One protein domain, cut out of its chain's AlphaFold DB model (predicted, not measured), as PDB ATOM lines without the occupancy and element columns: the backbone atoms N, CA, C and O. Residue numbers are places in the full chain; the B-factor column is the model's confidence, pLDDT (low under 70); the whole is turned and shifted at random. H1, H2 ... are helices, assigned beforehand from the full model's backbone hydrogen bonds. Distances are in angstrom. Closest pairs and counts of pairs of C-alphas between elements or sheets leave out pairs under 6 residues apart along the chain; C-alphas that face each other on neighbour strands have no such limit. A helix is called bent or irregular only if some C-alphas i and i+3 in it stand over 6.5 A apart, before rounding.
ATOM      1  N   PHE A   4     -29.830  50.389 -14.486       56.88
ATOM      2  CA  PHE A   4     -29.182  50.052 -15.755       56.88
ATOM      3  C   PHE A   4     -27.653  49.949 -15.628       56.88
ATOM      4  O   PHE A   4     -27.082  48.911 -15.957       56.88
ATOM      5  N   VAL A   5     -27.013  50.962 -15.029       61.28
ATOM      6  CA  VAL A   5     -25.554  51.019 -14.813       61.28
ATOM      7  C   VAL A   5     -25.080  49.891 -13.891       61.28
ATOM      8  O   VAL A   5     -24.023  49.309 -14.108       61.28
ATOM      9  N   ARG A   6     -25.884  49.526 -12.882       63.38
ATOM     10  CA  ARG A   6     -25.590  48.369 -12.017       63.38
ATOM     11  C   ARG A   6     -25.670  47.044 -12.781       63.38
ATOM     12  O   ARG A   6     -24.840  46.173 -12.548       63.38
ATOM     13  N   SER A   7     -26.631  46.909 -13.699       69.44
ATOM     14  CA  SER A   7     -26.791  45.699 -14.515       69.44
ATOM     15  C   SER A   7     -25.682  45.531 -15.559       69.44
ATOM     16  O   SER A   7     -25.271  44.410 -15.843       69.44
ATOM     17  N   GLU A   8     -25.169  46.630 -16.117       69.31
ATOM     18  CA  GLU A   8     -24.029  46.581 -17.036       69.31
ATOM     19  C   GLU A   8     -22.733  46.255 -16.296       69.31
ATOM     20  O   GLU A   8     -21.964  45.429 -16.780       69.31
ATOM     21  N   GLY A   9     -22.544  46.802 -15.088       73.38
ATOM     22  CA  GLY A   9     -21.439  46.426 -14.204       73.38
ATOM     23  C   GLY A   9     -21.413  44.920 -13.922       73.38
ATOM     24  O   GLY A   9     -20.415  44.266 -14.204       73.38
ATOM     25  N   SER A  10     -22.540  44.332 -13.505       84.69
ATOM     26  CA  SER A  10     -22.604  42.883 -13.242       84.69
ATOM     27  C   SER A  10     -22.358  42.026 -14.487       84.69
ATOM     28  O   SER A  10     -21.778  40.946 -14.408       84.69
ATOM     29  N   LYS A  11     -22.798  42.496 -15.660       87.31
ATOM     30  CA  LYS A  11     -22.558  41.806 -16.933       87.31
ATOM     31  C   LYS A  11     -21.101  41.916 -17.373       87.31
ATOM     32  O   LYS A  11     -20.588  40.993 -18.005       87.31
ATOM     33  N   ARG A  12     -20.429  43.016 -17.026       89.50
ATOM     34  CA  ARG A  12     -18.999  43.175 -17.264       89.50
ATOM     35  C   ARG A  12     -18.187  42.219 -16.397       89.50
ATOM     36  O   ARG A  12     -17.363  41.495 -16.948       89.50
ATOM     37  N   ASP A  13     -18.491  42.154 -15.102       91.25
ATOM     38  CA  ASP A  13     -17.851  41.212 -14.176       91.25
ATOM     39  C   ASP A  13     -18.011  39.769 -14.680       91.25
ATOM     40  O   ASP A  13     -17.042  39.013 -14.770       91.25
ATOM     41  N   GLN A  14     -19.217  39.417 -15.139       93.75
ATOM     42  CA  GLN A  14     -19.491  38.116 -15.748       93.75
ATOM     43  C   GLN A  14     -18.631  37.847 -16.998       93.75
ATOM     44  O   GLN A  14     -18.138  36.733 -17.179       93.75
ATOM     45  N   LEU A  15     -18.437  38.832 -17.881       93.19
ATOM     46  CA  LEU A  15     -17.570  38.668 -19.054       93.19
ATOM     47  C   LEU A  15     -16.103  38.470 -18.673       93.19
ATOM     48  O   LEU A  15     -15.415  37.673 -19.318       93.19
ATOM     49  N   ASP A  16     -15.627  39.168 -17.645       94.12
ATOM     50  CA  ASP A  16     -14.254  39.031 -17.166       94.12
ATOM     51  C   ASP A  16     -14.034  37.636 -16.543       94.12
ATOM     52  O   ASP A  16     -13.042  36.964 -16.852       94.12
ATOM     53  N   GLU A  17     -15.005  37.118 -15.785       95.75
ATOM     54  CA  GLU A  17     -14.996  35.732 -15.295       95.75
ATOM     55  C   GLU A  17     -14.976  34.705 -16.439       95.75
ATOM     56  O   GLU A  17     -14.163  33.768 -16.438       95.75
ATOM     57  N   LEU A  18     -15.830  34.890 -17.452       95.56
ATOM     58  CA  LEU A  18     -15.885  34.019 -18.628       95.56
ATOM     59  C   LEU A  18     -14.578  34.075 -19.433       95.56
ATOM     60  O   LEU A  18     -14.123  33.045 -19.934       95.56
ATOM     61  N   ALA A  19     -13.923  35.236 -19.520       95.69
ATOM     62  CA  ALA A  19     -12.622  35.370 -20.174       95.69
ATOM     63  C   ALA A  19     -11.534  34.556 -19.451       95.69
ATOM     64  O   ALA A  19     -10.751  33.848 -20.096       95.69
ATOM     65  N   VAL A  20     -11.514  34.589 -18.114       96.62
ATOM     66  CA  VAL A  20     -10.595  33.771 -17.306       96.62
ATOM     67  C   VAL A  20     -10.890  32.278 -17.477       96.62
ATOM     68  O   VAL A  20      -9.961  31.476 -17.633       96.62
ATOM     69  N   ALA A  21     -12.167  31.886 -17.474       95.50
ATOM     70  CA  ALA A  21     -12.580  30.502 -17.697       95.50
ATOM     71  C   ALA A  21     -12.169  30.001 -19.094       95.50
ATOM     72  O   ALA A  21     -11.584  28.919 -19.207       95.50
ATOM     73  N   TYR A  22     -12.373  30.817 -20.133       95.94
ATOM     74  CA  TYR A  22     -11.935  30.527 -21.497       95.94
ATOM     75  C   TYR A  22     -10.426  30.299 -21.565       95.94
ATOM     76  O   TYR A  22      -9.990  29.251 -22.032       95.94
ATOM     77  N   ALA A  23      -9.615  31.204 -21.009       95.88
ATOM     78  CA  ALA A  23      -8.158  31.067 -21.024       95.88
ATOM     79  C   ALA A  23      -7.664  29.795 -20.303       95.88
ATOM     80  O   ALA A  23      -6.632  29.214 -20.654       95.88
ATOM     81  N   ARG A  24      -8.385  29.328 -19.276       94.81
ATOM     82  CA  ARG A  24      -8.093  28.047 -18.609       94.81
ATOM     83  C   ARG A  24      -8.449  26.852 -19.496       94.81
ATOM     84  O   ARG A  24      -7.641  25.930 -19.580       94.81
ATOM     85  N   ALA A  25      -9.614  26.868 -20.144       93.19
ATOM     86  CA  ALA A  25     -10.051  25.796 -21.037       93.19
ATOM     87  C   ALA A  25      -9.180  25.716 -22.306       93.19
ATOM     88  O   ALA A  25      -8.663  24.650 -22.632       93.19
ATOM     89  N   TYR A  26      -8.902  26.858 -22.937       95.19
ATOM     90  CA  TYR A  26      -8.075  26.984 -24.140       95.19
ATOM     91  C   TYR A  26      -6.685  26.364 -23.972       95.19
ATOM     92  O   TYR A  26      -6.233  25.594 -24.816       95.19
ATOM     93  N   ARG A  27      -6.020  26.632 -22.836       94.88
ATOM     94  CA  ARG A  27      -4.692  26.070 -22.530       94.88
ATOM     95  C   ARG A  27      -4.677  24.541 -22.456       94.88
ATOM     96  O   ARG A  27      -3.630  23.946 -22.681       94.88
ATOM     97  N   ARG A  28      -5.810  23.915 -22.127       93.44
ATOM     98  CA  ARG A  28      -5.955  22.452 -22.022       93.44
ATOM     99  C   ARG A  28      -6.460  21.814 -23.313       93.44
ATOM    100  O   ARG A  28      -6.264  20.621 -23.514       93.44
ATOM    101  N   CYS A  29      -7.115  22.587 -24.169       93.19
ATOM    102  CA  CYS A  29      -7.604  22.133 -25.461       93.19
ATOM    103  C   CYS A  29      -6.422  21.914 -26.405       93.19
ATOM    104  O   CYS A  29      -5.685  22.860 -26.647       93.19
ATOM    105  N   LEU A  30      -6.215  20.709 -26.933       91.81
ATOM    106  CA  LEU A  30      -5.143  20.437 -27.905       91.81
ATOM    107  C   LEU A  30      -5.625  20.479 -29.357       91.81
ATOM    108  O   LEU A  30      -4.802  20.495 -30.263       91.81
ATOM    109  N   ASP A  31      -6.939  20.516 -29.568       90.94
ATOM    110  CA  ASP A  31      -7.552  20.550 -30.890       90.94
ATOM    111  C   ASP A  31      -7.446  21.967 -31.498       90.94
ATOM    112  O   ASP A  31      -8.070  22.910 -30.993       90.94
ATOM    113  N   PRO A  32      -6.675  22.155 -32.589       91.00
ATOM    114  CA  PRO A  32      -6.545  23.453 -33.245       91.00
ATOM    115  C   PRO A  32      -7.859  23.954 -33.852       91.00
ATOM    116  O   PRO A  32      -8.062  25.164 -33.938       91.00
ATOM    117  N   HIS A  33      -8.747  23.052 -34.278       89.50
ATOM    118  CA  HIS A  33     -10.049  23.417 -34.826       89.50
ATOM    119  C   HIS A  33     -10.939  24.005 -33.732       89.50
ATOM    120  O   HIS A  33     -11.459  25.109 -33.882       89.50
ATOM    121  N   ALA A  34     -11.045  23.317 -32.593       90.44
ATOM    122  CA  ALA A  34     -11.758  23.808 -31.417       90.44
ATOM    123  C   ALA A  34     -11.263  25.186 -30.953       90.44
ATOM    124  O   ALA A  34     -12.071  26.070 -30.675       90.44
ATOM    125  N   ARG A  35      -9.941  25.397 -30.937       94.69
ATOM    126  CA  ARG A  35      -9.343  26.700 -30.609       94.69
ATOM    127  C   ARG A  35      -9.764  27.804 -31.580       94.69
ATOM    128  O   ARG A  35     -10.184  28.858 -31.119       94.69
ATOM    129  N   ARG A  36      -9.725  27.552 -32.897       93.69
ATOM    130  CA  ARG A  36     -10.185  28.527 -33.905       93.69
ATOM    131  C   ARG A  36     -11.655  28.901 -33.725       93.69
ATOM    132  O   ARG A  36     -11.983  30.080 -33.804       93.69
ATOM    133  N   MET A  37     -12.519  27.925 -33.436       93.69
ATOM    134  CA  MET A  37     -13.937  28.186 -33.149       93.69
ATOM    135  C   MET A  37     -14.107  29.088 -31.917       93.69
ATOM    136  O   MET A  37     -14.876  30.049 -31.941       93.69
ATOM    137  N   GLY A  38     -13.354  28.808 -30.848       94.06
ATOM    138  CA  GLY A  38     -13.349  29.639 -29.644       94.06
ATOM    139  C   GLY A  38     -12.883  31.066 -29.915       94.06
ATOM    140  O   GLY A  38     -13.506  32.016 -29.440       94.06
ATOM    141  N   ASP A  39     -11.836  31.223 -30.723       95.00
ATOM    142  CA  ASP A  39     -11.280  32.527 -31.076       95.00
ATOM    143  C   ASP A  39     -12.246  33.342 -31.959       95.00
ATOM    144  O   ASP A  39     -12.414  34.541 -31.726       95.00
ATOM    145  N   ALA A  40     -12.967  32.701 -32.889       94.50
ATOM    146  CA  ALA A  40     -14.023  33.347 -33.677       94.50
ATOM    147  C   ALA A  40     -15.139  33.916 -32.779       94.50
ATOM    148  O   ALA A  40     -15.499  35.092 -32.883       94.50
ATOM    149  N   LEU A  41     -15.622  33.118 -31.820       96.06
ATOM    150  CA  LEU A  41     -16.625  33.560 -30.848       96.06
ATOM    151  C   LEU A  41     -16.097  34.677 -29.938       96.06
ATOM    152  O   LEU A  41     -16.826  35.618 -29.633       96.06
ATOM    153  N   ARG A  42     -14.821  34.635 -29.541       94.88
ATOM    154  CA  ARG A  42     -14.180  35.721 -28.778       94.88
ATOM    155  C   ARG A  42     -14.104  37.031 -29.564       94.88
ATOM    156  O   ARG A  42     -14.251  38.087 -28.950       94.88
ATOM    157  N   GLY A  43     -13.916  36.970 -30.882       92.50
ATOM    158  CA  GLY A  43     -14.017  38.141 -31.756       92.50
ATOM    159  C   GLY A  43     -15.401  38.795 -31.673       92.50
ATOM    160  O   GLY A  43     -15.504  40.000 -31.441       92.50
ATOM    161  N   ALA A  44     -16.461  37.981 -31.740       93.31
ATOM    162  CA  ALA A  44     -17.844  38.446 -31.620       93.31
ATOM    163  C   ALA A  44     -18.144  39.109 -30.261       93.31
ATOM    164  O   ALA A  44     -18.826  40.132 -30.214       93.31
ATOM    165  N   VAL A  45     -17.600  38.571 -29.157       94.25
ATOM    166  CA  VAL A  45     -17.787  39.116 -27.794       94.25
ATOM    167  C   VAL A  45     -17.427  40.600 -27.731       94.25
ATOM    168  O   VAL A  45     -18.224  41.403 -27.240       94.25
ATOM    169  N   ALA A  46     -16.227  40.955 -28.199       89.12
ATOM    170  CA  ALA A  46     -15.717  42.321 -28.105       89.12
ATOM    171  C   ALA A  46     -16.518  43.282 -28.989       89.12
ATOM    172  O   ALA A  46     -16.858  44.379 -28.550       89.12
ATOM    173  N   TYR A  47     -16.857  42.846 -30.204       90.94
ATOM    174  CA  TYR A  47     -17.645  43.643 -31.137       90.94
ATOM    175  C   TYR A  47     -19.029  43.973 -30.564       90.94
ATOM    176  O   TYR A  47     -19.391  45.142 -30.441       90.94
ATOM    177  N   LEU A  48     -19.770  42.951 -30.127       93.19
ATOM    178  CA  LEU A  48     -21.125  43.107 -29.591       93.19
ATOM    179  C   LEU A  48     -21.157  43.910 -28.288       93.19
ATOM    180  O   LEU A  48     -22.096  44.665 -28.049       93.19
ATOM    181  N   TRP A  49     -20.130  43.776 -27.447       92.12
ATOM    182  CA  TRP A  49     -20.014  44.601 -26.247       92.12
ATOM    183  C   TRP A  49     -19.885  46.086 -26.601       92.12
ATOM    184  O   TRP A  49     -20.592  46.916 -26.036       92.12
ATOM    185  N   ASN A  50     -19.013  46.409 -27.560       90.56
ATOM    186  CA  ASN A  50     -18.758  47.787 -27.975       90.56
ATOM    187  C   ASN A  50     -19.938  48.404 -28.735       90.56
ATOM    188  O   ASN A  50     -20.185  49.597 -28.582       90.56
ATOM    189  N   ALA A  51     -20.680  47.602 -29.505       88.62
ATOM    190  CA  ALA A  51     -21.919  48.038 -30.148       88.62
ATOM    191  C   ALA A  51     -22.988  48.471 -29.124       88.62
ATOM    192  O   ALA A  51     -23.844  49.298 -29.431       88.62
ATOM    193  N   GLY A  52     -22.930  47.942 -27.896       85.25
ATOM    194  CA  GLY A  52     -23.815  48.331 -26.801       85.25
ATOM    195  C   GLY A  52     -25.280  47.936 -27.018       85.25
ATOM    196  O   GLY A  52     -25.660  47.332 -28.017       85.25
ATOM    197  N   GLY A  53     -26.132  48.248 -26.040       87.81
ATOM    198  CA  GLY A  53     -27.550  47.882 -26.066       87.81
ATOM    199  C   GLY A  53     -27.838  46.485 -25.501       87.81
ATOM    200  O   GLY A  53     -27.027  45.562 -25.558       87.81
ATOM    201  N   GLY A  54     -29.030  46.319 -24.917       88.06
ATOM    202  CA  GLY A  54     -29.364  45.137 -24.113       88.06
ATOM    203  C   GLY A  54     -29.261  43.798 -24.858       88.06
ATOM    204  O   GLY A  54     -28.807  42.814 -24.267       88.06
ATOM    205  N   LYS A  55     -29.649  43.764 -26.143       89.75
ATOM    206  CA  LYS A  55     -29.548  42.567 -26.995       89.75
ATOM    207  C   LYS A  55     -28.088  42.203 -27.281       89.75
ATOM    208  O   LYS A  55     -27.684  41.093 -26.944       89.75
ATOM    209  N   ASN A  56     -27.282  43.149 -27.767       91.06
ATOM    210  CA  ASN A  56     -25.873  42.911 -28.098       91.06
ATOM    211  C   ASN A  56     -25.049  42.533 -26.866       91.06
ATOM    212  O   ASN A  56     -24.269  41.587 -26.910       91.06
ATOM    213  N   VAL A  57     -25.284  43.182 -25.722       91.06
ATOM    214  CA  VAL A  57     -24.629  42.811 -24.459       91.06
ATOM    215  C   VAL A  57     -24.978  41.371 -24.053       91.06
ATOM    216  O   VAL A  57     -24.117  40.625 -23.586       91.06
ATOM    217  N   SER A  58     -26.228  40.944 -24.247       91.81
ATOM    218  CA  SER A  58     -26.642  39.569 -23.930       91.81
ATOM    219  C   SER A  58     -26.048  38.553 -24.914       91.81
ATOM    220  O   SER A  58     -25.590  37.491 -24.492       91.81
ATOM    221  N   ALA A  59     -25.991  38.897 -26.202       93.31
ATOM    222  CA  ALA A  59     -25.331  38.104 -27.235       93.31
ATOM    223  C   ALA A  59     -23.814  37.998 -26.993       93.31
ATOM    224  O   ALA A  59     -23.245  36.921 -27.141       93.31
ATOM    225  N   SER A  60     -23.170  39.063 -26.506       94.62
ATOM    226  CA  SER A  60     -21.758  39.069 -26.100       94.62
ATOM    227  C   SER A  60     -21.487  38.058 -24.976       94.62
ATOM    228  O   SER A  60     -20.566  37.247 -25.072       94.62
ATOM    229  N   ILE A  61     -22.336  38.014 -23.940       95.31
ATOM    230  CA  ILE A  61     -22.220  37.012 -22.864       95.31
ATOM    231  C   ILE A  61     -22.414  35.592 -23.408       95.31
ATOM    232  O   ILE A  61     -21.631  34.697 -23.075       95.31
ATOM    233  N   ARG A  62     -23.420  35.376 -24.267       94.69
ATOM    234  CA  ARG A  62     -23.662  34.068 -24.899       94.69
ATOM    235  C   ARG A  62     -22.466  33.628 -25.742       94.69
ATOM    236  O   ARG A  62     -21.997  32.507 -25.572       94.69
ATOM    237  N   ALA A  63     -21.911  34.513 -26.568       95.88
ATOM    238  CA  ALA A  63     -20.713  34.241 -27.358       95.88
ATOM    239  C   ALA A  63     -19.524  33.842 -26.466       95.88
ATOM    240  O   ALA A  63     -18.811  32.887 -26.775       95.88
ATOM    241  N   ALA A  64     -19.346  34.489 -25.308       96.19
ATOM    242  CA  ALA A  64     -18.293  34.132 -24.357       96.19
ATOM    243  C   ALA A  64     -18.502  32.737 -23.734       96.19
ATOM    244  O   ALA A  64     -17.543  31.977 -23.584       96.19
ATOM    245  N   GLN A  65     -19.744  32.365 -23.414       95.25
ATOM    246  CA  GLN A  65     -20.082  31.023 -22.923       95.25
ATOM    247  C   GLN A  65     -19.858  29.947 -23.997       95.25
ATOM    248  O   GLN A  65     -19.277  28.895 -23.717       95.25
ATOM    249  N   LEU A  66     -20.271  30.224 -25.235       95.00
ATOM    250  CA  LEU A  66     -20.073  29.344 -26.386       95.00
ATOM    251  C   LEU A  66     -18.582  29.172 -26.705       95.00
ATOM    252  O   LEU A  66     -18.149  28.064 -27.027       95.00
ATOM    253  N   ALA A  67     -17.775  30.228 -26.544       95.38
ATOM    254  CA  ALA A  67     -16.331  30.152 -26.739       95.38
ATOM    255  C   ALA A  67     -15.711  29.137 -25.775       95.38
ATOM    256  O   ALA A  67     -14.929  28.286 -26.194       95.38
ATOM    257  N   ILE A  68     -16.117  29.143 -24.500       94.56
ATOM    258  CA  ILE A  68     -15.689  28.130 -23.524       94.56
ATOM    259  C   ILE A  68     -16.146  26.736 -23.958       94.56
ATOM    260  O   ILE A  68     -15.350  25.798 -23.908       94.56
ATOM    261  N   LEU A  69     -17.403  26.589 -24.389       91.00
ATOM    262  CA  LEU A  69     -17.949  25.304 -24.828       91.00
ATOM    263  C   LEU A  69     -17.158  24.713 -26.004       91.00
ATOM    264  O   LEU A  69     -16.909  23.510 -26.014       91.00
ATOM    265  N   SER A  70     -16.732  25.549 -26.954       91.25
ATOM    266  CA  SER A  70     -16.000  25.109 -28.147       91.25
ATOM    267  C   SER A  70     -14.657  24.443 -27.818       91.25
ATOM    268  O   SER A  70     -14.312  23.443 -28.441       91.25
ATOM    269  N   VAL A  71     -13.946  24.940 -26.796       92.44
ATOM    270  CA  VAL A  71     -12.618  24.455 -26.372       92.44
ATOM    271  C   VAL A  71     -12.662  23.532 -25.155       92.44
ATOM    272  O   VAL A  71     -11.629  23.029 -24.711       92.44
ATOM    273  N   SER A  72     -13.841  23.316 -24.578       87.88
ATOM    274  CA  SER A  72     -14.002  22.408 -23.448       87.88
ATOM    275  C   SER A  72     -14.064  20.960 -23.933       87.88
ATOM    276  O   SER A  72     -14.666  20.691 -24.971       87.88
ATOM    277  N   PRO A  73     -13.494  20.000 -23.186       71.69
ATOM    278  CA  PRO A  73     -13.705  18.590 -23.477       71.69
ATOM    279  C   PRO A  73     -15.196  18.279 -23.332       71.69
ATOM    280  O   PRO A  73     -15.779  18.514 -22.270       71.69
ATOM    281  N   VAL A  74     -15.819  17.777 -24.399       68.62
ATOM    282  CA  VAL A  74     -17.239  17.425 -24.378       68.62
ATOM    283  C   VAL A  74     -17.406  15.924 -24.490       68.62
ATOM    284  O   VAL A  74     -16.851  15.286 -25.381       68.62
ATOM    285  N   LYS A  75     -18.186  15.360 -23.569       65.38
ATOM    286  CA  LYS A  75     -18.704  14.006 -23.709       65.38
ATOM    287  C   LYS A  75     -19.839  14.066 -24.728       65.38
ATOM    288  O   LYS A  75     -20.839  14.731 -24.467       65.38
ATOM    289  N   LEU A  76     -19.654  13.416 -25.873       59.94
ATOM    290  CA  LEU A  76     -20.728  13.240 -26.844       59.94
ATOM    291  C   LEU A  76     -21.831  12.419 -26.174       59.94
ATOM    292  O   LEU A  76     -21.546  11.403 -25.534       59.94
ATOM    293  N   SER A  77     -23.054  12.928 -26.233       63.12
ATOM    294  CA  SER A  77     -24.230  12.217 -25.742       63.12
ATOM    295  C   SER A  77     -24.943  11.585 -26.929       63.12
ATOM    296  O   SER A  77     -25.018  12.200 -27.990       63.12
ATOM    297  N   ASP A  78     -25.489  10.388 -26.742       61.03
ATOM    298  CA  ASP A  78     -26.291   9.707 -27.758       61.03
ATOM    299  C   ASP A  78     -27.697  10.331 -27.763       61.03
ATOM    300  O   ASP A  78     -28.604   9.880 -27.066       61.03
ATOM    301  N   GLY A  79     -27.857  11.450 -28.467       70.12
ATOM    302  CA  GLY A  79     -29.121  12.178 -28.584       70.12
ATOM    303  C   GLY A  79     -29.276  12.804 -29.965       70.12
ATOM    304  O   GLY A  79     -28.304  12.886 -30.714       70.12
ATOM    305  N   THR A  80     -30.500  13.226 -30.294       76.31
ATOM    306  CA  THR A  80     -30.815  13.938 -31.540       76.31
ATOM    307  C   THR A  80     -31.435  15.296 -31.226       76.31
ATOM    308  O   THR A  80     -32.279  15.424 -30.346       76.31
ATOM    309  N   ASN A  81     -31.048  16.320 -31.980       81.00
ATOM    310  CA  ASN A  81     -31.507  17.698 -31.819       81.00
ATOM    311  C   ASN A  81     -32.678  18.055 -32.757       81.00
ATOM    312  O   ASN A  81     -32.933  19.231 -33.008       81.00
ATOM    313  N   GLU A  82     -33.413  17.058 -33.259       83.81
ATOM    314  CA  GLU A  82     -34.458  17.227 -34.285       83.81
ATOM    315  C   GLU A  82     -35.545  18.238 -33.891       83.81
ATOM    316  O   GLU A  82     -36.031  19.002 -34.724       83.81
ATOM    317  N   HIS A  83     -35.895  18.310 -32.605       85.50
ATOM    318  CA  HIS A  83     -36.890  19.266 -32.107       85.50
ATOM    319  C   HIS A  83     -36.435  20.737 -32.201       85.50
ATOM    320  O   HIS A  83     -37.253  21.642 -32.049       85.50
ATOM    321  N   LEU A  84     -35.147  20.992 -32.458       88.88
ATOM    322  CA  LEU A  84     -34.573  22.329 -32.636       88.88
ATOM    323  C   LEU A  84     -34.501  22.757 -34.108       88.88
ATOM    324  O   LEU A  84     -34.090  23.884 -34.381       88.88
ATOM    325  N   CYS A  85     -34.919  21.908 -35.056       88.69
ATOM    326  CA  CYS A  85     -34.891  22.229 -36.485       88.69
ATOM    327  C   CYS A  85     -35.651  23.521 -36.813       88.69
ATOM    328  O   CYS A  85     -35.132  24.347 -37.555       88.69
ATOM    329  N   VAL A  86     -36.833  23.736 -36.218       91.38
ATOM    330  CA  VAL A  86     -37.629  24.960 -36.438       91.38
ATOM    331  C   VAL A  86     -36.878  26.198 -35.947       91.38
ATOM    332  O   VAL A  86     -36.683  27.132 -36.711       91.38
ATOM    333  N   ALA A  87     -36.363  26.169 -34.715       87.94
ATOM    334  CA  ALA A  87     -35.608  27.291 -34.156       87.94
ATOM    335  C   ALA A  87     -34.352  27.619 -34.983       87.94
ATOM    336  O   ALA A  87     -34.009  28.784 -35.167       87.94
ATOM    337  N   ARG A  88     -33.677  26.593 -35.520       91.31
ATOM    338  CA  ARG A  88     -32.555  26.781 -36.446       91.31
ATOM    339  C   ARG A  88     -33.001  27.416 -37.763       91.31
ATOM    340  O   ARG A  88     -32.323  28.317 -38.248       91.31
ATOM    341  N   MET A  89     -34.105  26.947 -38.347       91.25
ATOM    342  CA  MET A  89     -34.646  27.501 -39.593       91.25
ATOM    343  C   MET A  89     -35.022  28.974 -39.438       91.25
ATOM    344  O   MET A  89     -34.662  29.770 -40.301       91.25
ATOM    345  N   ASP A  90     -35.672  29.341 -38.333       92.00
ATOM    346  CA  ASP A  90     -36.049  30.728 -38.045       92.00
ATOM    347  C   ASP A  90     -34.809  31.633 -37.944       92.00
ATOM    348  O   ASP A  90     -34.748  32.678 -38.592       92.00
ATOM    349  N   ALA A  91     -33.782  31.198 -37.202       88.44
ATOM    350  CA  ALA A  91     -32.532  31.947 -37.063       88.44
ATOM    351  C   ALA A  91     -31.776  32.084 -38.399       88.44
ATOM    352  O   ALA A  91     -31.302  33.168 -38.739       88.44
ATOM    353  N   ASN A  92     -31.714  31.014 -39.198       89.94
ATOM    354  CA  ASN A  92     -31.139  31.059 -40.546       89.94
ATOM    355  C   ASN A  92     -31.907  32.019 -41.466       89.94
ATOM    356  O   ASN A  92     -31.290  32.737 -42.252       89.94
ATOM    357  N   GLY A  93     -33.240  32.054 -41.363       88.56
ATOM    358  CA  GLY A  93     -34.080  32.995 -42.100       88.56
ATOM    359  C   GLY A  93     -33.772  34.452 -41.747       88.56
ATOM    360  O   GLY A  93     -33.628  35.276 -42.648       88.56
ATOM    361  N   ALA A  94     -33.602  34.758 -40.456       88.38
ATOM    362  CA  ALA A  94     -33.227  36.093 -39.991       88.38
ATOM    363  C   ALA A  94     -31.831  36.511 -40.487       88.38
ATOM    364  O   ALA A  94     -31.664  37.606 -41.017       88.38
ATOM    365  N   ILE A  95     -30.840  35.616 -40.404       89.38
ATOM    366  CA  ILE A  95     -29.492  35.859 -40.944       89.38
ATOM    367  C   ILE A  95     -29.541  36.120 -42.453       89.38
ATOM    368  O   ILE A  95     -28.934  37.080 -42.926       89.38
ATOM    369  N   GLY A  96     -30.266  35.289 -43.209       87.81
ATOM    370  CA  GLY A  96     -30.405  35.447 -44.657       87.81
ATOM    371  C   GLY A  96     -31.050  36.778 -45.043       87.81
ATOM    372  O   GLY A  96     -30.600  37.426 -45.985       87.81
ATOM    373  N   PHE A  97     -32.055  37.221 -44.282       87.81
ATOM    374  CA  PHE A  97     -32.676  38.532 -44.461       87.81
ATOM    375  C   PHE A  97     -31.678  39.683 -44.247       87.81
ATOM    376  O   PHE A  97     -31.621  40.596 -45.068       87.81
ATOM    377  N   GLU A  98     -30.871  39.627 -43.185       87.06
ATOM    378  CA  GLU A  98     -29.899  40.682 -42.851       87.06
ATOM    379  C   GLU A  98     -28.672  40.712 -43.779       87.06
ATOM    380  O   GLU A  98     -28.070  41.773 -43.981       87.06
ATOM    381  N   LEU A  99     -28.278  39.564 -44.340       87.44
ATOM    382  CA  LEU A  99     -27.178  39.461 -45.305       87.44
ATOM    383  C   LEU A  99     -27.549  40.007 -46.686       87.44
ATOM    384  O   LEU A  99     -26.736  40.702 -47.297       87.44
ATOM    385  N   GLY A 100     -28.739  39.666 -47.194       86.31
ATOM    386  CA  GLY A 100     -29.068  39.867 -48.605       86.31
ATOM    387  C   GLY A 100     -28.029  39.208 -49.526       86.31
ATOM    388  O   GLY A 100     -27.597  38.086 -49.269       86.31
ATOM    389  N   ASP A 101     -27.596  39.933 -50.560       86.25
ATOM    390  CA  ASP A 101     -26.588  39.483 -51.538       86.25
ATOM    391  C   ASP A 101     -25.162  40.019 -51.232       86.25
ATOM    392  O   ASP A 101     -24.338  40.175 -52.134       86.25
ATOM    393  N   ASP A 102     -24.853  40.367 -49.973       87.94
ATOM    394  CA  ASP A 102     -23.554  40.948 -49.586       87.94
ATOM    395  C   ASP A 102     -22.496  39.878 -49.240       87.94
ATOM    396  O   ASP A 102     -22.353  39.431 -48.094       87.94
ATOM    397  N   ASP A 103     -21.683  39.524 -50.239       84.81
ATOM    398  CA  ASP A 103     -20.572  38.570 -50.114       84.81
ATOM    399  C   ASP A 103     -19.524  38.973 -49.060       84.81
ATOM    400  O   ASP A 103     -18.916  38.113 -48.409       84.81
ATOM    401  N   ALA A 104     -19.287  40.274 -48.865       84.81
ATOM    402  CA  ALA A 104     -18.296  40.747 -47.904       84.81
ATOM    403  C   ALA A 104     -18.792  40.550 -46.466       84.81
ATOM    404  O   ALA A 104     -18.017  40.142 -45.595       84.81
ATOM    405  N   ARG A 105     -20.084  40.787 -46.210       83.75
ATOM    406  CA  ARG A 105     -20.708  40.493 -44.909       83.75
ATOM    407  C   ARG A 105     -20.801  38.994 -44.659       83.75
ATOM    408  O   ARG A 105     -20.459  38.556 -43.558       83.75
ATOM    409  N   ALA A 106     -21.129  38.201 -45.678       85.19
ATOM    410  CA  ALA A 106     -21.106  36.743 -45.582       85.19
ATOM    411  C   ALA A 106     -19.712  36.221 -45.181       85.19
ATOM    412  O   ALA A 106     -19.579  35.397 -44.272       85.19
ATOM    413  N   ALA A 107     -18.644  36.762 -45.781       86.25
ATOM    414  CA  ALA A 107     -17.272  36.384 -45.446       86.25
ATOM    415  C   ALA A 107     -16.890  36.692 -43.985       86.25
ATOM    416  O   ALA A 107     -16.128  35.932 -43.382       86.25
ATOM    417  N   LYS A 108     -17.426  37.769 -43.393       85.12
ATOM    418  CA  LYS A 108     -17.157  38.140 -41.992       85.12
ATOM    419  C   LYS A 108     -17.779  37.174 -40.986       85.12
ATOM    420  O   LYS A 108     -17.166  36.902 -39.955       85.12
ATOM    421  N   ILE A 109     -18.982  36.673 -41.264       89.88
ATOM    422  CA  ILE A 109     -19.701  35.778 -40.344       89.88
ATOM    423  C   ILE A 109     -19.379  34.298 -40.569       89.88
ATOM    424  O   ILE A 109     -19.634  33.487 -39.682       89.88
ATOM    425  N   ARG A 110     -18.782  33.939 -41.713       90.56
ATOM    426  CA  ARG A 110     -18.435  32.557 -42.078       90.56
ATOM    427  C   ARG A 110     -17.708  31.771 -40.976       90.56
ATOM    428  O   ARG A 110     -18.083  30.623 -40.751       90.56
ATOM    429  N   PRO A 111     -16.736  32.338 -40.233       91.88
ATOM    430  CA  PRO A 111     -16.115  31.608 -39.132       91.88
ATOM    431  C   PRO A 111     -17.104  31.177 -38.042       91.88
ATOM    432  O   PRO A 111     -16.880  30.146 -37.422       91.88
ATOM    433  N   LEU A 112     -18.175  31.943 -37.793       92.69
ATOM    434  CA  LEU A 112     -19.228  31.598 -36.829       92.69
ATOM    435  C   LEU A 112     -20.220  30.581 -37.397       92.69
ATOM    436  O   LEU A 112     -20.644  29.694 -36.662       92.69
ATOM    437  N   ASP A 113     -20.529  30.665 -38.691       92.06
ATOM    438  CA  ASP A 113     -21.352  29.671 -39.389       92.06
ATOM    439  C   ASP A 113     -20.722  28.268 -39.301       92.06
ATOM    440  O   ASP A 113     -21.361  27.298 -38.895       92.06
ATOM    441  N   GLU A 114     -19.403  28.181 -39.507       91.12
ATOM    442  CA  GLU A 114     -18.639  26.943 -39.313       91.12
ATOM    443  C   GLU A 114     -18.740  26.407 -37.869       91.12
ATOM    444  O   GLU A 114     -18.821  25.194 -37.660       91.12
ATOM    445  N   VAL A 115     -18.788  27.285 -36.854       91.50
ATOM    446  CA  VAL A 115     -19.030  26.859 -35.462       91.50
ATOM    447  C   VAL A 115     -20.442  26.301 -35.290       91.50
ATOM    448  O   VAL A 115     -20.618  25.273 -34.628       91.50
ATOM    449  N   ALA A 116     -21.444  26.975 -35.861       92.12
ATOM    450  CA  ALA A 116     -22.843  26.577 -35.770       92.12
ATOM    451  C   ALA A 116     -23.054  25.170 -36.356       92.12
ATOM    452  O   ALA A 116     -23.662  24.319 -35.694       92.12
ATOM    453  N   GLU A 117     -22.471  24.900 -37.529       91.06
ATOM    454  CA  GLU A 117     -22.491  23.580 -38.164       91.06
ATOM    455  C   GLU A 117     -21.825  22.515 -37.291       91.06
ATOM    456  O   GLU A 117     -22.413  21.464 -37.028       91.06
ATOM    457  N   VAL A 118     -20.624  22.781 -36.766       88.69
ATOM    458  CA  VAL A 118     -19.918  21.802 -35.923       88.69
ATOM    459  C   VAL A 118     -20.711  21.462 -34.668       88.69
ATOM    460  O   VAL A 118     -20.770  20.290 -34.285       88.69
ATOM    461  N   PHE A 119     -21.331  22.444 -34.014       89.44
ATOM    462  CA  PHE A 119     -22.220  22.154 -32.894       89.44
ATOM    463  C   PHE A 119     -23.440  21.342 -33.337       89.44
ATOM    464  O   PHE A 119     -23.810  20.394 -32.645       89.44
ATOM    465  N   TRP A 120     -24.005  21.610 -34.509       90.06
ATOM    466  CA  TRP A 120     -25.188  20.889 -34.960       90.06
ATOM    467  C   TRP A 120     -24.899  19.403 -35.174       90.06
ATOM    468  O   TRP A 120     -25.635  18.542 -34.688       90.06
ATOM    469  N   PHE A 121     -23.782  19.098 -35.838       86.56
ATOM    470  CA  PHE A 121     -23.386  17.724 -36.154       86.56
ATOM    471  C   PHE A 121     -22.969  16.894 -34.938       86.56
ATOM    472  O   PHE A 121     -22.907  15.670 -35.036       86.56
ATOM    473  N   ARG A 122     -22.736  17.513 -33.774       82.38
ATOM    474  CA  ARG A 122     -22.537  16.765 -32.520       82.38
ATOM    475  C   ARG A 122     -23.814  16.082 -32.019       82.38
ATOM    476  O   ARG A 122     -23.723  15.263 -31.112       82.38
ATOM    477  N   GLY A 123     -24.972  16.388 -32.606       75.12
ATOM    478  CA  GLY A 123     -26.191  15.581 -32.517       75.12
ATOM    479  C   GLY A 123     -27.026  15.777 -31.255       75.12
ATOM    480  O   GLY A 123     -28.244  15.723 -31.347       75.12
ATOM    481  N   ASP A 124     -26.430  16.076 -30.099       84.94
ATOM    482  CA  ASP A 124     -27.206  16.243 -28.865       84.94
ATOM    483  C   ASP A 124     -27.886  17.621 -28.716       84.94
ATOM    484  O   ASP A 124     -27.473  18.634 -29.287       84.94
ATOM    485  N   ASP A 125     -28.926  17.667 -27.881       85.31
ATOM    486  CA  ASP A 125     -29.726  18.861 -27.586       85.31
ATOM    487  C   ASP A 125     -28.916  20.058 -27.092       85.31
ATOM    488  O   ASP A 125     -29.266  21.213 -27.347       85.31
ATOM    489  N   LYS A 126     -27.859  19.808 -26.311       88.25
ATOM    490  CA  LYS A 126     -27.040  20.884 -25.751       88.25
ATOM    491  C   LYS A 126     -26.278  21.570 -26.875       88.25
ATOM    492  O   LYS A 126     -26.224  22.799 -26.887       88.25
ATOM    493  N   HIS A 127     -25.710  20.801 -27.796       88.88
ATOM    494  CA  HIS A 127     -25.034  21.364 -28.950       88.88
ATOM    495  C   HIS A 127     -26.018  21.923 -29.979       88.88
ATOM    496  O   HIS A 127     -25.749  22.988 -30.514       88.88
ATOM    497  N   GLY A 128     -27.200  21.326 -30.157       89.12
ATOM    498  CA  GLY A 128     -28.263  21.930 -30.966       89.12
ATOM    499  C   GLY A 128     -28.678  23.315 -30.447       89.12
ATOM    500  O   GLY A 128     -28.772  24.268 -31.218       89.12
ATOM    501  N   ARG A 129     -28.835  23.482 -29.124       90.56
ATOM    502  CA  ARG A 129     -29.076  24.807 -28.518       90.56
ATOM    503  C   ARG A 129     -27.881  25.745 -28.685       90.56
ATOM    504  O   ARG A 129     -28.076  26.946 -28.855       90.56
ATOM    505  N   ALA A 130     -26.660  25.213 -28.636       91.31
ATOM    506  CA  ALA A 130     -25.456  25.994 -28.893       91.31
ATOM    507  C   ALA A 130     -25.409  26.499 -30.343       91.31
ATOM    508  O   ALA A 130     -25.100  27.666 -30.542       91.31
ATOM    509  N   THR A 131     -25.786  25.675 -31.327       93.12
ATOM    510  CA  THR A 131     -25.947  26.083 -32.731       93.12
ATOM    511  C   THR A 131     -26.906  27.257 -32.850       93.12
ATOM    512  O   THR A 131     -26.511  28.295 -33.368       93.12
ATOM    513  N   VAL A 132     -28.129  27.133 -32.322       92.94
ATOM    514  CA  VAL A 132     -29.126  28.216 -32.389       92.94
ATOM    515  C   VAL A 132     -28.580  29.496 -31.749       92.94
ATOM    516  O   VAL A 132     -28.674  30.566 -32.339       92.94
ATOM    517  N   ALA A 133     -27.916  29.393 -30.597       94.31
ATOM    518  CA  ALA A 133     -27.320  30.553 -29.940       94.31
ATOM    519  C   ALA A 133     -26.163  31.190 -30.740       94.31
ATOM    520  O   ALA A 133     -25.981  32.403 -30.661       94.31
ATOM    521  N   VAL A 134     -25.379  30.414 -31.501       95.25
ATOM    522  CA  VAL A 134     -24.369  30.966 -32.427       95.25
ATOM    523  C   VAL A 134     -25.049  31.736 -33.562       95.25
ATOM    524  O   VAL A 134     -24.612  32.840 -33.879       95.25
ATOM    525  N   LEU A 135     -26.142  31.208 -34.118       95.12
ATOM    526  CA  LEU A 135     -26.905  31.877 -35.179       95.12
ATOM    527  C   LEU A 135     -27.516  33.203 -34.689       95.12
ATOM    528  O   LEU A 135     -27.367  34.233 -35.338       95.12
ATOM    529  N   GLU A 136     -28.091  33.233 -33.486       93.62
ATOM    530  CA  GLU A 136     -28.581  34.479 -32.871       93.62
ATOM    531  C   GLU A 136     -27.453  35.510 -32.637       93.62
ATOM    532  O   GLU A 136     -27.662  36.721 -32.741       93.62
ATOM    533  N   VAL A 137     -26.235  35.051 -32.313       94.06
ATOM    534  CA  VAL A 137     -25.050  35.922 -32.205       94.06
ATOM    535  C   VAL A 137     -24.684  36.511 -33.569       94.06
ATOM    536  O   VAL A 137     -24.352  37.694 -33.638       94.06
ATOM    537  N   MET A 138     -24.764  35.720 -34.644       93.88
ATOM    538  CA  MET A 138     -24.530  36.188 -36.015       93.88
ATOM    539  C   MET A 138     -25.567  37.235 -36.437       93.88
ATOM    540  O   MET A 138     -25.183  38.289 -36.935       93.88
ATOM    541  N   GLU A 139     -26.852  37.003 -36.164       92.31
ATOM    542  CA  GLU A 139     -27.925  37.980 -36.403       92.31
ATOM    543  C   GLU A 139     -27.646  39.311 -35.678       92.31
ATOM    544  O   GLU A 139     -27.722  40.391 -36.269       92.31
ATOM    545  N   CYS A 140     -27.243  39.254 -34.403       90.75
ATOM    546  CA  CYS A 140     -26.897  40.456 -33.637       90.75
ATOM    547  C   CYS A 140     -25.687  41.200 -34.223       90.75
ATOM    548  O   CYS A 140     -25.651  42.427 -34.203       90.75
ATOM    549  N   LEU A 141     -24.684  40.482 -34.741       89.81
ATOM    550  CA  LEU A 141     -23.524  41.105 -35.386       89.81
ATOM    551  C   LEU A 141     -23.923  41.838 -36.665       89.81
ATOM    552  O   LEU A 141     -23.511  42.980 -36.869       89.81
ATOM    553  N   LEU A 142     -24.740  41.197 -37.498       88.75
ATOM    554  CA  LEU A 142     -25.212  41.784 -38.747       88.75
ATOM    555  C   LEU A 142     -26.059  43.030 -38.474       88.75
ATOM    556  O   LEU A 142     -25.800  44.082 -39.046       88.75
ATOM    557  N   THR A 143     -26.999  42.964 -37.535       86.56
ATOM    558  CA  THR A 143     -27.850  44.118 -37.193       86.56
ATOM    559  C   THR A 143     -27.069  45.269 -36.545       86.56
ATOM    560  O   THR A 143     -27.349  46.440 -36.818       86.56
ATOM    561  N   ALA A 144     -26.053  44.970 -35.728       81.75
ATOM    562  CA  ALA A 144     -25.185  45.984 -35.128       81.75
ATOM    563  C   ALA A 144     -24.359  46.761 -36.171       81.75
ATOM    564  O   ALA A 144     -24.137  47.957 -35.987       81.75
ATOM    565  N   GLU A 145     -23.954  46.124 -37.276       66.19
ATOM    566  CA  GLU A 145     -23.233  46.788 -38.375       66.19
ATOM    567  C   GLU A 145     -24.087  47.814 -39.140       66.19
ATOM    568  O   GLU A 145     -23.531  48.748 -39.705       66.19
ATOM    569  N   VAL A 146     -25.418  47.672 -39.159       58.22
ATOM    570  CA  VAL A 146     -26.327  48.588 -39.885       58.22
ATOM    571  C   VAL A 146     -26.568  49.895 -39.116       58.22
ATOM    572  O   VAL A 146     -27.017  50.886 -39.686       58.22
ATOM    573  N   SER A 147     -26.286  49.914 -37.812       48.75
ATOM    574  CA  SER A 147     -26.618  51.037 -36.921       48.75
ATOM    575  C   SER A 147     -25.495  52.078 -36.761       48.75
ATOM    576  O   SER A 147     -25.623  52.970 -35.919       48.75
TER     577      SER A 147
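AT A GLANCE: This is residues 4 to 147 of the 148 residues of an uncharacterized protein of Paraburkholderia caribensis MBA4 (UniProt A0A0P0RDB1). Two helical hairpins, H2 with H3 and H5 with H6, form the core as two layers packed crosswise, with H1 covering H3 on one outer side and H4 covering H6 on the other. The six named helices, in chain order H1 to H6, form an up-and-down bundle, each running against the one before, with packing part aligned and part crossed. The printed part has 144 residues, is all helix with no named strand, and is compact and rounded: radius of gyration of the C-alphas 15.0 A, spans 41 by 37 by 27 A.

HOW THE PARTS SIT: H1, residues 4 to 28, touches H3, residues 54 to 71, at a shallow tilt of 14 degrees, the closest C-alphas being those of Tyr 22 and Ile 68, 4.9 A apart. H2, residues 32 to 51, forms a hairpin with H3, C-alphas 38 and 67 coming closest at 4.2 A. The hub is H6, residues 125 to 146; it touches H3 at a steep tilt of 45 degrees, closest at C-alphas 59 and 137, 5.4 A. H4, residues 82 to 99, touches H6 at 13 degrees, a shallow tilt, closest at C-alphas 95 and 139, 5.3 A. H5, residues 103 to 121, forms a hairpin with H6, closest at C-alphas 116 and 131, 4.4 A. With residues 111 to 115 alone H5 touches residues 37 to 41 of H2, closest at C-alphas 115 and 37, 5.7 A. H1 is apart from H4, H5 and H6. O i to N i+4 pairs are within hydrogen-bond range in 20 of 21 in H1, 15 of 16 in H2, 13 of 14 in H3, 12 of 14 in H4, 13 of 15 in H5 and 17 of 18 in H6.

IN THESE COORDINATES: H1 begins at C-alpha 4 (-29.182, 50.052, -15.755) and is 36.6 A long; H2 measures 29.2 A, H3 26.7 A, H4 25.9 A and H5 25.2 A. H4 and H5 are irregular, C-alphas 83 and 86, and 108 and 111, each being 7.2 A apart; H5 has a kink of 51 degrees near residue 110. H6, 32.3 A, ends at C-alpha 146 (-26.327, 48.588, -39.885).

THE WHOLE: The C-alphas of Val 5 and Asp 78, the two farthest apart, are 43.3 A apart. The printed part has no cut; the link from H3 to H4 is short, the others tight. Residues 4 to 8, 74 to 78 and 145 to 147 have pLDDT under 70.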